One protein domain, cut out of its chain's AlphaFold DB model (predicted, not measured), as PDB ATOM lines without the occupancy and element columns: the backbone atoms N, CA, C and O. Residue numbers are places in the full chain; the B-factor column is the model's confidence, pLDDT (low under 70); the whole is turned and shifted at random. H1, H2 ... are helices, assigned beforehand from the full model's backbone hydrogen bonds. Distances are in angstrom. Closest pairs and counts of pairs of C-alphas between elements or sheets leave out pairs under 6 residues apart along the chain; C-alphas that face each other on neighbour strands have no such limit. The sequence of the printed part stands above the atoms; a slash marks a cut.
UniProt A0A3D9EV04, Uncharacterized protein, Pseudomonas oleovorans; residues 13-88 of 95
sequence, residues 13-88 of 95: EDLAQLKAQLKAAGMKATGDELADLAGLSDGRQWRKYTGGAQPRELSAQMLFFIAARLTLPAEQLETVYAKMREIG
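What this domain is: This is residues 13 to 88 of the 95 residues of an uncharacterized protein of Pseudomonas oleovorans (UniProt A0A3D9EV04). H2 packs on H3 and, with its end, on H4, while H1 sits near H2 and H3; H5 folds back from H4 as a V, and residues 81 to 88 stick out. The printed part has 76 residues with five named helices, H1 to H5 in chain order, and is all helix. It is only just compact, close to loose, with a radius of gyration of the C-alphas of 13.5 A, and elongated, spanning 42 by 27 by 19 A.

Where its parts are: H1, residues 13 to 24, begins with C-alpha 13 at (84.824, 8.187, 292.756) and is 16.4 A long. H2 is residues 31 to 38, H3 43 to 50, H4 60 to 71, 16.0 A. H5, 74 to 86, 18.4 A, ends with C-alpha 86 at (95.419, 19.673, 327.015).

How they stand to each other: H2 touches H3 (C-alphas of Asp 32 and Gly 43, the closest, 4.0 A), about perpendicular at 75 degrees. H2 touches H4 (closest C-alphas Ala 38 and Ile 66, 5.2 A). H5 is close to but not clearly touching H4 (closest C-alphas Arg 69 and Leu 77, 7.1 A). In H1, H2, H4 and H5 every O i to N i+4 pair is within hydrogen-bond range; in H3, 2 of 4.

The domain as a whole: The C-alphas farthest apart, Ala 53 and Glu 86, are 41.8 A apart. The printed part has no cut, no link is long, and no printed residue is under pLDDT 70.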
ATOM      1  N   GLU A  13      86.119   8.860 292.790       96.44
ATOM      2  CA  GLU A  13      84.824   8.187 292.756       96.44
ATOM      3  C   GLU A  13      84.297   7.917 294.169       96.44
ATOM      4  O   GLU A  13      83.150   8.262 294.456       96.44
ATOM      5  N   ASP A  14      85.139   7.426 295.082       97.62
ATOM      6  CA  ASP A  14      84.765   7.236 296.491       97.62
ATOM      7  C   ASP A  14      84.299   8.558 297.127       97.62
ATOM      8  O   ASP A  14      83.302   8.605 297.849       97.62
ATOM      9  N   LEU A  15      84.970   9.673 296.811       97.19
ATOM     10  CA  LEU A  15      84.577  11.002 297.297       97.19
ATOM     11  C   LEU A  15      83.273  11.507 296.670       97.19
ATOM     12  O   LEU A  15      82.489  12.196 297.330       97.19
ATOM     13  N   ALA A  16      83.014  11.165 295.407       95.94
ATOM     14  CA  ALA A  16      81.740  11.458 294.761       95.94
ATOM     15  C   ALA A  16      80.595  10.649 295.394       95.94
ATOM     16  O   ALA A  16      79.512  11.197 295.623       95.94
ATOM     17  N   GLN A  17      80.844   9.383 295.736       97.38
ATOM     18  CA  GLN A  17      79.889   8.534 296.447       97.38
ATOM     19  C   GLN A  17      79.616   9.056 297.860       97.38
ATOM     20  O   GLN A  17      78.449   9.190 298.230       97.38
ATOM     21  N   LEU A  18      80.651   9.451 298.611       97.12
ATOM     22  CA  LEU A  18      80.490  10.095 299.918       97.12
ATOM     23  C   LEU A  18      79.579  11.326 299.812       97.12
ATOM     24  O   LEU A  18      78.602  11.447 300.547       97.12
ATOM     25  N   LYS A  19      79.840  12.217 298.847       96.94
ATOM     26  CA  LYS A  19      78.988  13.391 298.603       96.94
ATOM     27  C   LYS A  19      77.529  13.000 298.336       96.94
ATOM     28  O   LYS A  19      76.618  13.649 298.852       96.94
ATOM     29  N   ALA A  20      77.297  11.963 297.533       97.69
ATOM     30  CA  ALA A  20      75.950  11.481 297.237       97.69
ATOM     31  C   ALA A  20      75.247  10.914 298.484       97.69
ATOM     32  O   ALA A  20      74.070  11.206 298.696       97.69
ATOM     33  N   GLN A  21      75.965  10.171 299.331       97.38
ATOM     34  CA  GLN A  21      75.448   9.636 300.594       97.38
ATOM     35  C   GLN A  21      75.062  10.753 301.569       97.38
ATOM     36  O   GLN A  21      73.960  10.733 302.113       97.38
ATOM     37  N   LEU A  22      75.916  11.768 301.734       96.94
ATOM     38  CA  LEU A  22      75.621  12.922 302.593       96.94
ATOM     39  C   LEU A  22      74.393  13.692 302.094       96.94
ATOM     40  O   LEU A  22      73.531  14.076 302.885       96.94
ATOM     41  N   LYS A  23      74.261  13.847 300.771       97.06
ATOM     42  CA  LYS A  23      73.068  14.442 300.162       97.06
ATOM     43  C   LYS A  23      71.808  13.616 300.435       97.06
ATOM     44  O   LYS A  23      70.767  14.182 300.759       97.06
ATOM     45  N   ALA A  24      71.890  12.291 300.320       97.19
ATOM     46  CA  ALA A  24      70.775  11.394 300.624       97.19
ATOM     47  C   ALA A  24      70.384  11.428 302.114       97.19
ATOM     48  O   ALA A  24      69.209  11.285 302.436       97.19
ATOM     49  N   ALA A  25      71.345  11.686 303.004       95.00
ATOM     50  CA  ALA A  25      71.127  11.889 304.436       95.00
ATOM     51  C   ALA A  25      70.572  13.285 304.797       95.00
ATOM     52  O   ALA A  25      70.404  13.591 305.975       95.00
ATOM     53  N   GLY A  26      70.278  14.137 303.807       94.75
ATOM     54  CA  GLY A  26      69.654  15.448 304.009       94.75
ATOM     55  C   GLY A  26      70.627  16.621 304.171       94.75
ATOM     56  O   GLY A  26      70.178  17.744 304.395       94.75
ATOM     57  N   MET A  27      71.938  16.408 304.025       92.38
ATOM     58  CA  MET A  27      72.911  17.507 303.971       92.38
ATOM     59  C   MET A  27      72.888  18.178 302.590       92.38
ATOM     60  O   MET A  27      72.593  17.527 301.584       92.38
ATOM     61  N   LYS A  28      73.242  19.469 302.482       92.00
ATOM     62  CA  LYS A  28      73.316  20.115 301.153       92.00
ATOM     63  C   LYS A  28      74.478  19.540 300.331       92.00
ATOM     64  O   LYS A  28      74.397  19.505 299.100       92.00
ATOM     65  N   ALA A  29      75.522  19.059 301.012       91.00
ATOM     66  CA  ALA A  29      76.732  18.462 300.460       91.00
ATOM     67  C   ALA A  29      77.374  19.366 299.390       91.00
ATOM     68  O   ALA A  29      77.773  18.913 298.308       91.00
ATOM     69  N   THR A  30      77.416  20.674 299.660       95.25
ATOM     70  CA  THR A  30      78.066  21.648 298.772       95.25
ATOM     71  C   THR A  30      79.587  21.495 298.820       95.25
ATOM     72  O   THR A  30      80.137  20.789 299.661       95.25
ATOM     73  N   GLY A  31      80.295  22.139 297.886       94.12
ATOM     74  CA  GLY A  31      81.759  22.148 297.927       94.12
ATOM     75  C   GLY A  31      82.300  22.755 299.222       94.12
ATOM     76  O   GLY A  31      83.279  22.238 299.742       94.12
ATOM     77  N   ASP A  32      81.649  23.804 299.729       95.56
ATOM     78  CA  ASP A  32      82.044  24.480 300.965       95.56
ATOM     79  C   ASP A  32      81.733  23.613 302.190       95.56
ATOM     80  O   ASP A  32      82.625  23.377 302.985       95.56
ATOM     81  N   GLU A  33      80.561  22.974 302.271       95.00
ATOM     82  CA  GLU A  33      80.262  22.055 303.386       95.00
ATOM     83  C   GLU A  33      81.214  20.846 303.431       95.00
ATOM     84  O   GLU A  33      81.579  20.363 304.503       95.00
ATOM     85  N   LEU A  34      81.642  20.338 302.269       96.69
ATOM     86  CA  LEU A  34      82.643  19.269 302.203       96.69
ATOM     87  C   LEU A  34      84.046  19.769 302.564       96.69
ATOM     88  O   LEU A  34      84.841  19.012 303.123       96.69
ATOM     89  N   ALA A  35      84.356  21.030 302.255       96.25
ATOM     90  CA  ALA A  35      85.585  21.672 302.695       96.25
ATOM     91  C   ALA A  35      85.596  21.834 304.216       96.25
ATOM     92  O   ALA A  35      86.555  21.391 304.849       96.25
ATOM     93  N   ASP A  36      84.506  22.346 304.787       94.44
ATOM     94  CA  ASP A  36      84.321  22.503 306.225       94.44
ATOM     95  C   ASP A  36      84.485  21.161 306.920       94.44
ATOM     96  O   ASP A  36      85.314  21.049 307.820       94.44
ATOM     97  N   LEU A  37      83.791  20.116 306.444       95.06
ATOM     98  CA  LEU A  37      83.903  18.750 306.961       95.06
ATOM     99  C   LEU A  37      85.362  18.274 306.995       95.06
ATOM    100  O   LEU A  37      85.799  17.686 307.988       95.06
ATOM    101  N   ALA A  38      86.117  18.571 305.940       95.56
ATOM    102  CA  ALA A  38      87.504  18.169 305.786       95.56
ATOM    103  C   ALA A  38      88.533  19.099 306.459       95.56
ATOM    104  O   ALA A  38      89.728  18.801 306.407       95.56
ATOM    105  N   GLY A  39      88.099  20.191 307.098       93.19
ATOM    106  CA  GLY A  39      88.991  21.171 307.732       93.19
ATOM    107  C   GLY A  39      89.746  22.046 306.729       93.19
ATOM    108  O   GLY A  39      90.899  22.407 306.963       93.19
ATOM    109  N   LEU A  40      89.132  22.331 305.585       95.12
ATOM    110  CA  LEU A  40      89.665  23.204 304.545       95.12
ATOM    111  C   LEU A  40      88.963  24.564 304.578       95.12
ATOM    112  O   LEU A  40      87.839  24.671 305.038       95.12
ATOM    113  N   SER A  41      89.609  25.587 304.017       92.44
ATOM    114  CA  SER A  41      89.098  26.962 304.050       92.44
ATOM    115  C   SER A  41      87.881  27.225 303.156       92.44
ATOM    116  O   SER A  41      87.148  28.168 303.410       92.44
ATOM    117  N   ASP A  42      87.735  26.492 302.046       94.31
ATOM    118  CA  ASP A  42      86.649  26.689 301.078       94.31
ATOM    119  C   ASP A  42      86.504  25.503 300.105       94.31
ATOM    120  O   ASP A  42      87.389  24.643 299.953       94.31
ATOM    121  N   GLY A  43      85.409  25.490 299.345       94.25
ATOM    122  CA  GLY A  43      85.125  24.474 298.339       94.25
ATOM    123  C   GLY A  43      86.076  24.468 297.139       94.25
ATOM    124  O   GLY A  43      86.092  23.496 296.373       94.25
ATOM    125  N   ARG A  44      86.895  25.511 296.934       94.50
ATOM    126  CA  ARG A  44      87.970  25.487 295.926       94.50
ATOM    127  C   ARG A  44      89.119  24.602 296.396       94.50
ATOM    128  O   ARG A  44      89.704  23.916 295.555       94.50
ATOM    129  N   GLN A  45      89.422  24.564 297.694       95.50
ATOM    130  CA  GLN A  45      90.371  23.599 298.254       95.50
ATOM    131  C   GLN A  45      89.846  22.171 298.117       95.50
ATOM    132  O   GLN A  45      90.591  21.306 297.658       95.50
ATOM    133  N   TRP A  46      88.564  21.933 298.412       96.00
ATOM    134  CA  TRP A  46      87.958  20.607 298.251       96.00
ATOM    135  C   TRP A  46      88.009  20.100 296.800       96.00
ATOM    136  O   TRP A  46      88.339  18.941 296.537       96.00
ATOM    137  N   ARG A  47      87.779  20.986 295.821       94.69
ATOM    138  CA  ARG A  47      87.868  20.651 294.386       94.69
ATOM    139  C   ARG A  47      89.237  20.132 293.947       94.69
ATOM    140  O   ARG A  47      89.299  19.409 292.957       94.69
ATOM    141  N   LYS A  48      90.315  20.435 294.677       95.31
ATOM    142  CA  LYS A  48      91.650  19.888 294.384       95.31
ATOM    143  C   LYS A  48      91.728  18.378 294.608       95.31
ATOM    144  O   LYS A  48      92.612  17.766 294.032       95.31
ATOM    145  N   TYR A  49      90.841  17.802 295.420       95.88
ATOM    146  CA  TYR A  49      90.793  16.364 295.717       95.88
ATOM    147  C   TYR A  49      89.754  15.618 294.877       95.88
ATOM    148  O   TYR A  49      89.810  14.403 294.767       95.88
ATOM    149  N   THR A  50      88.793  16.332 294.286       93.25
ATOM    150  CA  THR A  50      87.645  15.727 293.587       93.25
ATOM    151  C   THR A  50      87.604  16.011 292.087       93.25
ATOM    152  O   THR A  50      86.801  15.405 291.383       93.25
ATOM    153  N   GLY A  51      88.446  16.910 291.570       85.75
ATOM    154  CA  GLY A  51      88.444  17.285 290.157       85.75
ATOM    155  C   GLY A  51      89.821  17.621 289.588       85.75
ATOM    156  O   GLY A  51      90.826  17.651 290.295       85.75
ATOM    157  N   GLY A  52      89.843  17.912 288.283       81.38
ATOM    158  CA  GLY A  52      91.062  18.154 287.507       81.38
ATOM    159  C   GLY A  52      91.680  16.874 286.936       81.38
ATOM    160  O   GLY A  52      91.260  15.769 287.261       81.38
ATOM    161  N   ALA A  53      92.680  17.029 286.061       77.62
ATOM    162  CA  ALA A  53      93.373  15.901 285.426       77.62
ATOM    163  C   ALA A  53      94.277  15.117 286.398       77.62
ATOM    164  O   ALA A  53      94.552  13.947 286.166       77.62
ATOM    165  N   GLN A  54      94.729  15.763 287.481       85.50
ATOM    166  CA  GLN A  54      95.496  15.143 288.565       85.50
ATOM    167  C   GLN A  54      94.981  15.638 289.924       85.50
ATOM    168  O   GLN A  54      95.495  16.624 290.466       85.50
ATOM    169  N   PRO A  55      93.924  15.002 290.452       91.50
ATOM    170  CA  PRO A  55      93.418  15.277 291.788       91.50
ATOM    171  C   PRO A  55      94.477  14.959 292.849       91.50
ATOM    172  O   PRO A  55      95.269  14.029 292.708       91.50
ATOM    173  N   ARG A  56      94.481  15.731 293.933       95.88
ATOM    174  CA  ARG A  56      95.285  15.448 295.120       95.88
ATOM    175  C   ARG A  56      94.719  14.243 295.854       95.88
ATOM    176  O   ARG A  56      93.507  14.103 295.984       95.88
ATOM    177  N   GLU A  57      95.611  13.447 296.417       96.12
ATOM    178  CA  GLU A  57      95.245  12.385 297.344       96.12
ATOM    179  C   GLU A  57      94.962  12.961 298.736       96.12
ATOM    180  O   GLU A  57      95.640  13.884 299.200       96.12
ATOM    181  N   LEU A  58      93.959  12.408 299.417       97.06
ATOM    182  CA  LEU A  58      93.722  12.693 300.830       97.06
ATOM    183  C   LEU A  58      94.828  12.069 301.676       97.06
ATOM    184  O   LEU A  58      95.189  10.914 301.479       97.06
ATOM    185  N   SER A  59      95.336  12.810 302.659       97.00
ATOM    186  CA  SER A  59      96.187  12.210 303.683       97.00
ATOM    187  C   SER A  59      95.344  11.369 304.646       97.00
ATOM    188  O   SER A  59      94.170  11.663 304.892       97.00
ATOM    189  N   ALA A  60      95.954  10.354 305.265       96.62
ATOM    190  CA  ALA A  60      95.286   9.537 306.280       96.62
ATOM    191  C   ALA A  60      94.765  10.379 307.458       96.62
ATOM    192  O   ALA A  60      93.728  10.066 308.033       96.62
ATOM    193  N   GLN A  61      95.462  11.465 307.799       95.75
ATOM    194  CA  GLN A  61      95.081  12.398 308.857       95.75
ATOM    195  C   GLN A  61      93.829  13.199 308.480       95.75
ATOM    196  O   GLN A  61      92.931  13.354 309.301       95.75
ATOM    197  N   MET A  62      93.747  13.668 307.233       96.88
ATOM    198  CA  MET A  62      92.575  14.389 306.737       96.88
ATOM    199  C   MET A  62      91.365  13.456 306.630       96.88
ATOM    200  O   MET A  62      90.275  13.816 307.070       96.88
ATOM    201  N   LEU A  63      91.558  12.224 306.142       98.00
ATOM    202  CA  LEU A  63      90.490  11.222 306.130       98.00
ATOM    203  C   LEU A  63      90.037  10.847 307.547       98.00
ATOM    204  O   LEU A  63      88.839  10.723 307.784       98.00
ATOM    205  N   PHE A  64      90.967  10.706 308.497       96.69
ATOM    206  CA  PHE A  64      90.635  10.484 309.906       96.69
ATOM    207  C   PHE A  64      89.760  11.613 310.455       96.69
ATOM    208  O   PHE A  64      88.772  11.343 311.129       96.69
ATOM    209  N   PHE A  65      90.086  12.866 310.138       96.00
ATOM    210  CA  PHE A  65      89.319  14.018 310.598       96.00
ATOM    211  C   PHE A  65      87.896  14.050 310.025       96.00
ATOM    212  O   PHE A  65      86.937  14.227 310.777       96.00
ATOM    213  N   ILE A  66      87.753  13.787 308.721       97.31
ATOM    214  CA  ILE A  66      86.448  13.620 308.063       97.31
ATOM    215  C   ILE A  66      85.654  12.503 308.752       97.31
ATOM    216  O   ILE A  66      84.517  12.714 309.169       97.31
ATOM    217  N   ALA A  67      86.259  11.323 308.912       97.62
ATOM    218  CA  ALA A  67      85.601  10.167 309.510       97.62
ATOM    219  C   ALA A  67      85.178  10.431 310.962       97.62
ATOM    220  O   ALA A  67      84.060  10.092 311.340       97.62
ATOM    221  N   ALA A  68      86.029  11.077 311.763       97.06
ATOM    222  CA  ALA A  68      85.715  11.446 313.139       97.06
ATOM    223  C   ALA A  68      84.477  12.352 313.206       97.06
ATOM    224  O   ALA A  68      83.569  12.083 313.985       97.06
ATOM    225  N   ARG A  69      84.383  13.368 312.345       94.81
ATOM    226  CA  ARG A  69      83.237  14.294 312.315       94.81
ATOM    227  C   ARG A  69      81.937  13.667 311.812       94.81
ATOM    228  O   ARG A  69      80.868  14.105 312.214       94.81
ATOM    229  N   LEU A  70      82.021  12.650 310.953       96.00
ATOM    230  CA  LEU A  70      80.845  11.917 310.466       96.00
ATOM    231  C   LEU A  70      80.343  10.839 311.437       96.00
ATOM    232  O   LEU A  70      79.210  10.389 311.300       96.00
ATOM    233  N   THR A  71      81.181  10.384 312.372       96.75
ATOM    234  CA  THR A  71      80.878   9.219 313.226       96.75
ATOM    235  C   THR A  71      80.716   9.564 314.699       96.75
ATOM    236  O   THR A  71      79.916   8.926 315.383       96.75
ATOM    237  N   LEU A  72      81.459  10.551 315.204       96.88
ATOM    238  CA  LEU A  72      81.396  10.952 316.603       96.88
ATOM    239  C   LEU A  72      80.196  11.879 316.845       96.88
ATOM    240  O   LEU A  72      80.038  12.873 316.137       96.88
ATOM    241  N   PRO A  73      79.390  11.623 317.891       95.94
ATOM    242  CA  PRO A  73      78.462  12.618 318.412       95.94
ATOM    243  C   PRO A  73      79.204  13.885 318.850       95.94
ATOM    244  O   PRO A  73      80.367  13.814 319.259       95.94
ATOM    245  N   ALA A  74      78.510  15.026 318.851       92.62
ATOM    246  CA  ALA A  74      79.089  16.321 319.218       92.62
ATOM    247  C   ALA A  74      79.842  16.281 320.563       92.62
ATOM    248  O   ALA A  74      80.978  16.732 320.647       92.62
ATOM    249  N   GLU A  75      79.271  15.640 321.585       95.75
ATOM    250  CA  GLU A  75      79.891  15.495 322.913       95.75
ATOM    251  C   GLU A  75      81.233  14.733 322.879       95.75
ATOM    252  O   GLU A  75      82.181  15.066 323.598       95.75
ATOM    253  N   GLN A  76      81.349  13.718 322.016       97.38
ATOM    254  CA  GLN A  76      82.598  12.967 321.862       97.38
ATOM    255  C   GLN A  76      83.634  13.766 321.070       97.38
ATOM    256  O   GLN A  76      84.822  13.716 321.393       97.38
ATOM    257  N   LEU A  77      83.199  14.536 320.073       95.31
ATOM    258  CA  LEU A  77      84.083  15.424 319.324       95.31
ATOM    259  C   LEU A  77      84.640  16.547 320.218       95.31
ATOM    260  O   LEU A  77      85.839  16.822 320.173       95.31
ATOM    261  N   GLU A  78      83.824  17.102 321.118       95.31
ATOM    262  CA  GLU A  78      84.281  18.066 322.128       95.31
ATOM    263  C   GLU A  78      85.335  17.478 323.070       95.31
ATOM    264  O   GLU A  78      86.305  18.149 323.419       95.31
ATOM    265  N   THR A  79      85.216  16.196 323.424       97.62
ATOM    266  CA  THR A  79      86.247  15.507 324.217       97.62
ATOM    267  C   THR A  79      87.584  15.443 323.467       97.62
ATOM    268  O   THR A  79      88.647  15.624 324.068       97.62
ATOM    269  N   VAL A  80      87.555  15.239 322.145       96.44
ATOM    270  CA  VAL A  80      88.763  15.290 321.304       96.44
ATOM    271  C   VAL A  80      89.351  16.702 321.296       96.44
ATOM    272  O   VAL A  80      90.554  16.853 321.516       96.44
ATOM    273  N   TYR A  81      88.534  17.741 321.122       95.81
ATOM    274  CA  TYR A  81      89.003  19.131 321.156       95.81
ATOM    275  C   TYR A  81      89.559  19.536 322.525       95.81
ATOM    276  O   TYR A  81      90.588  20.209 322.599       95.81
ATOM    277  N   ALA A  82      88.945  19.089 323.621       97.62
ATOM    278  CA  ALA A  82      89.481  19.271 324.966       97.62
ATOM    279  C   ALA A  82      90.855  18.601 325.110       97.62
ATOM    280  O   ALA A  82      91.803  19.238 325.571       97.62
ATOM    281  N   LYS A  83      91.008  17.364 324.619       98.12
ATOM    282  CA  LYS A  83      92.305  16.676 324.612       98.12
ATOM    283  C   LYS A  83      93.347  17.418 323.772       98.12
ATOM    284  O   LYS A  83      94.500  17.504 324.181       98.12
ATOM    285  N   MET A  84      92.962  17.982 322.625       97.44
ATOM    286  CA  MET A  84      93.860  18.815 321.816       97.44
ATOM    287  C   MET A  84      94.347  20.036 322.606       97.44
ATOM    288  O   MET A  84      95.543  20.329 322.582       97.44
ATOM    289  N   ARG A  85      93.458  20.703 323.356       98.06
ATOM    290  CA  ARG A  85      93.828  21.821 324.242       98.06
ATOM    291  C   ARG A  85      94.767  21.384 325.365       98.06
ATOM    292  O   ARG A  85      95.765  22.054 325.601       98.06
ATOM    293  N   GLU A  86      94.517  20.237 325.996       98.50
ATOM    294  CA  GLU A  86      95.419  19.673 327.015       98.50
ATOM    295  C   GLU A  86      96.821  19.355 326.471       98.50
ATOM    296  O   GLU A  86      97.806  19.507 327.186       98.50
ATOM    297  N   ILE A  87      96.924  18.933 325.205       98.44
ATOM    298  CA  ILE A  87      98.210  18.689 324.527       98.44
ATOM    299  C   ILE A  87      98.925  20.013 324.173       98.44
ATOM    300  O   ILE A  87     100.113  20.003 323.853       98.44
ATOM    301  N   GLY A  88      98.236  21.154 324.273       98.25
ATOM    302  CA  GLY A  88      98.795  22.493 324.066       98.25
ATOM    303  C   GLY A  88      98.273  23.226 322.829       98.25
ATOM    304  O   GLY A  88      98.833  24.256 322.463       98.25
TER     305      GLY A  88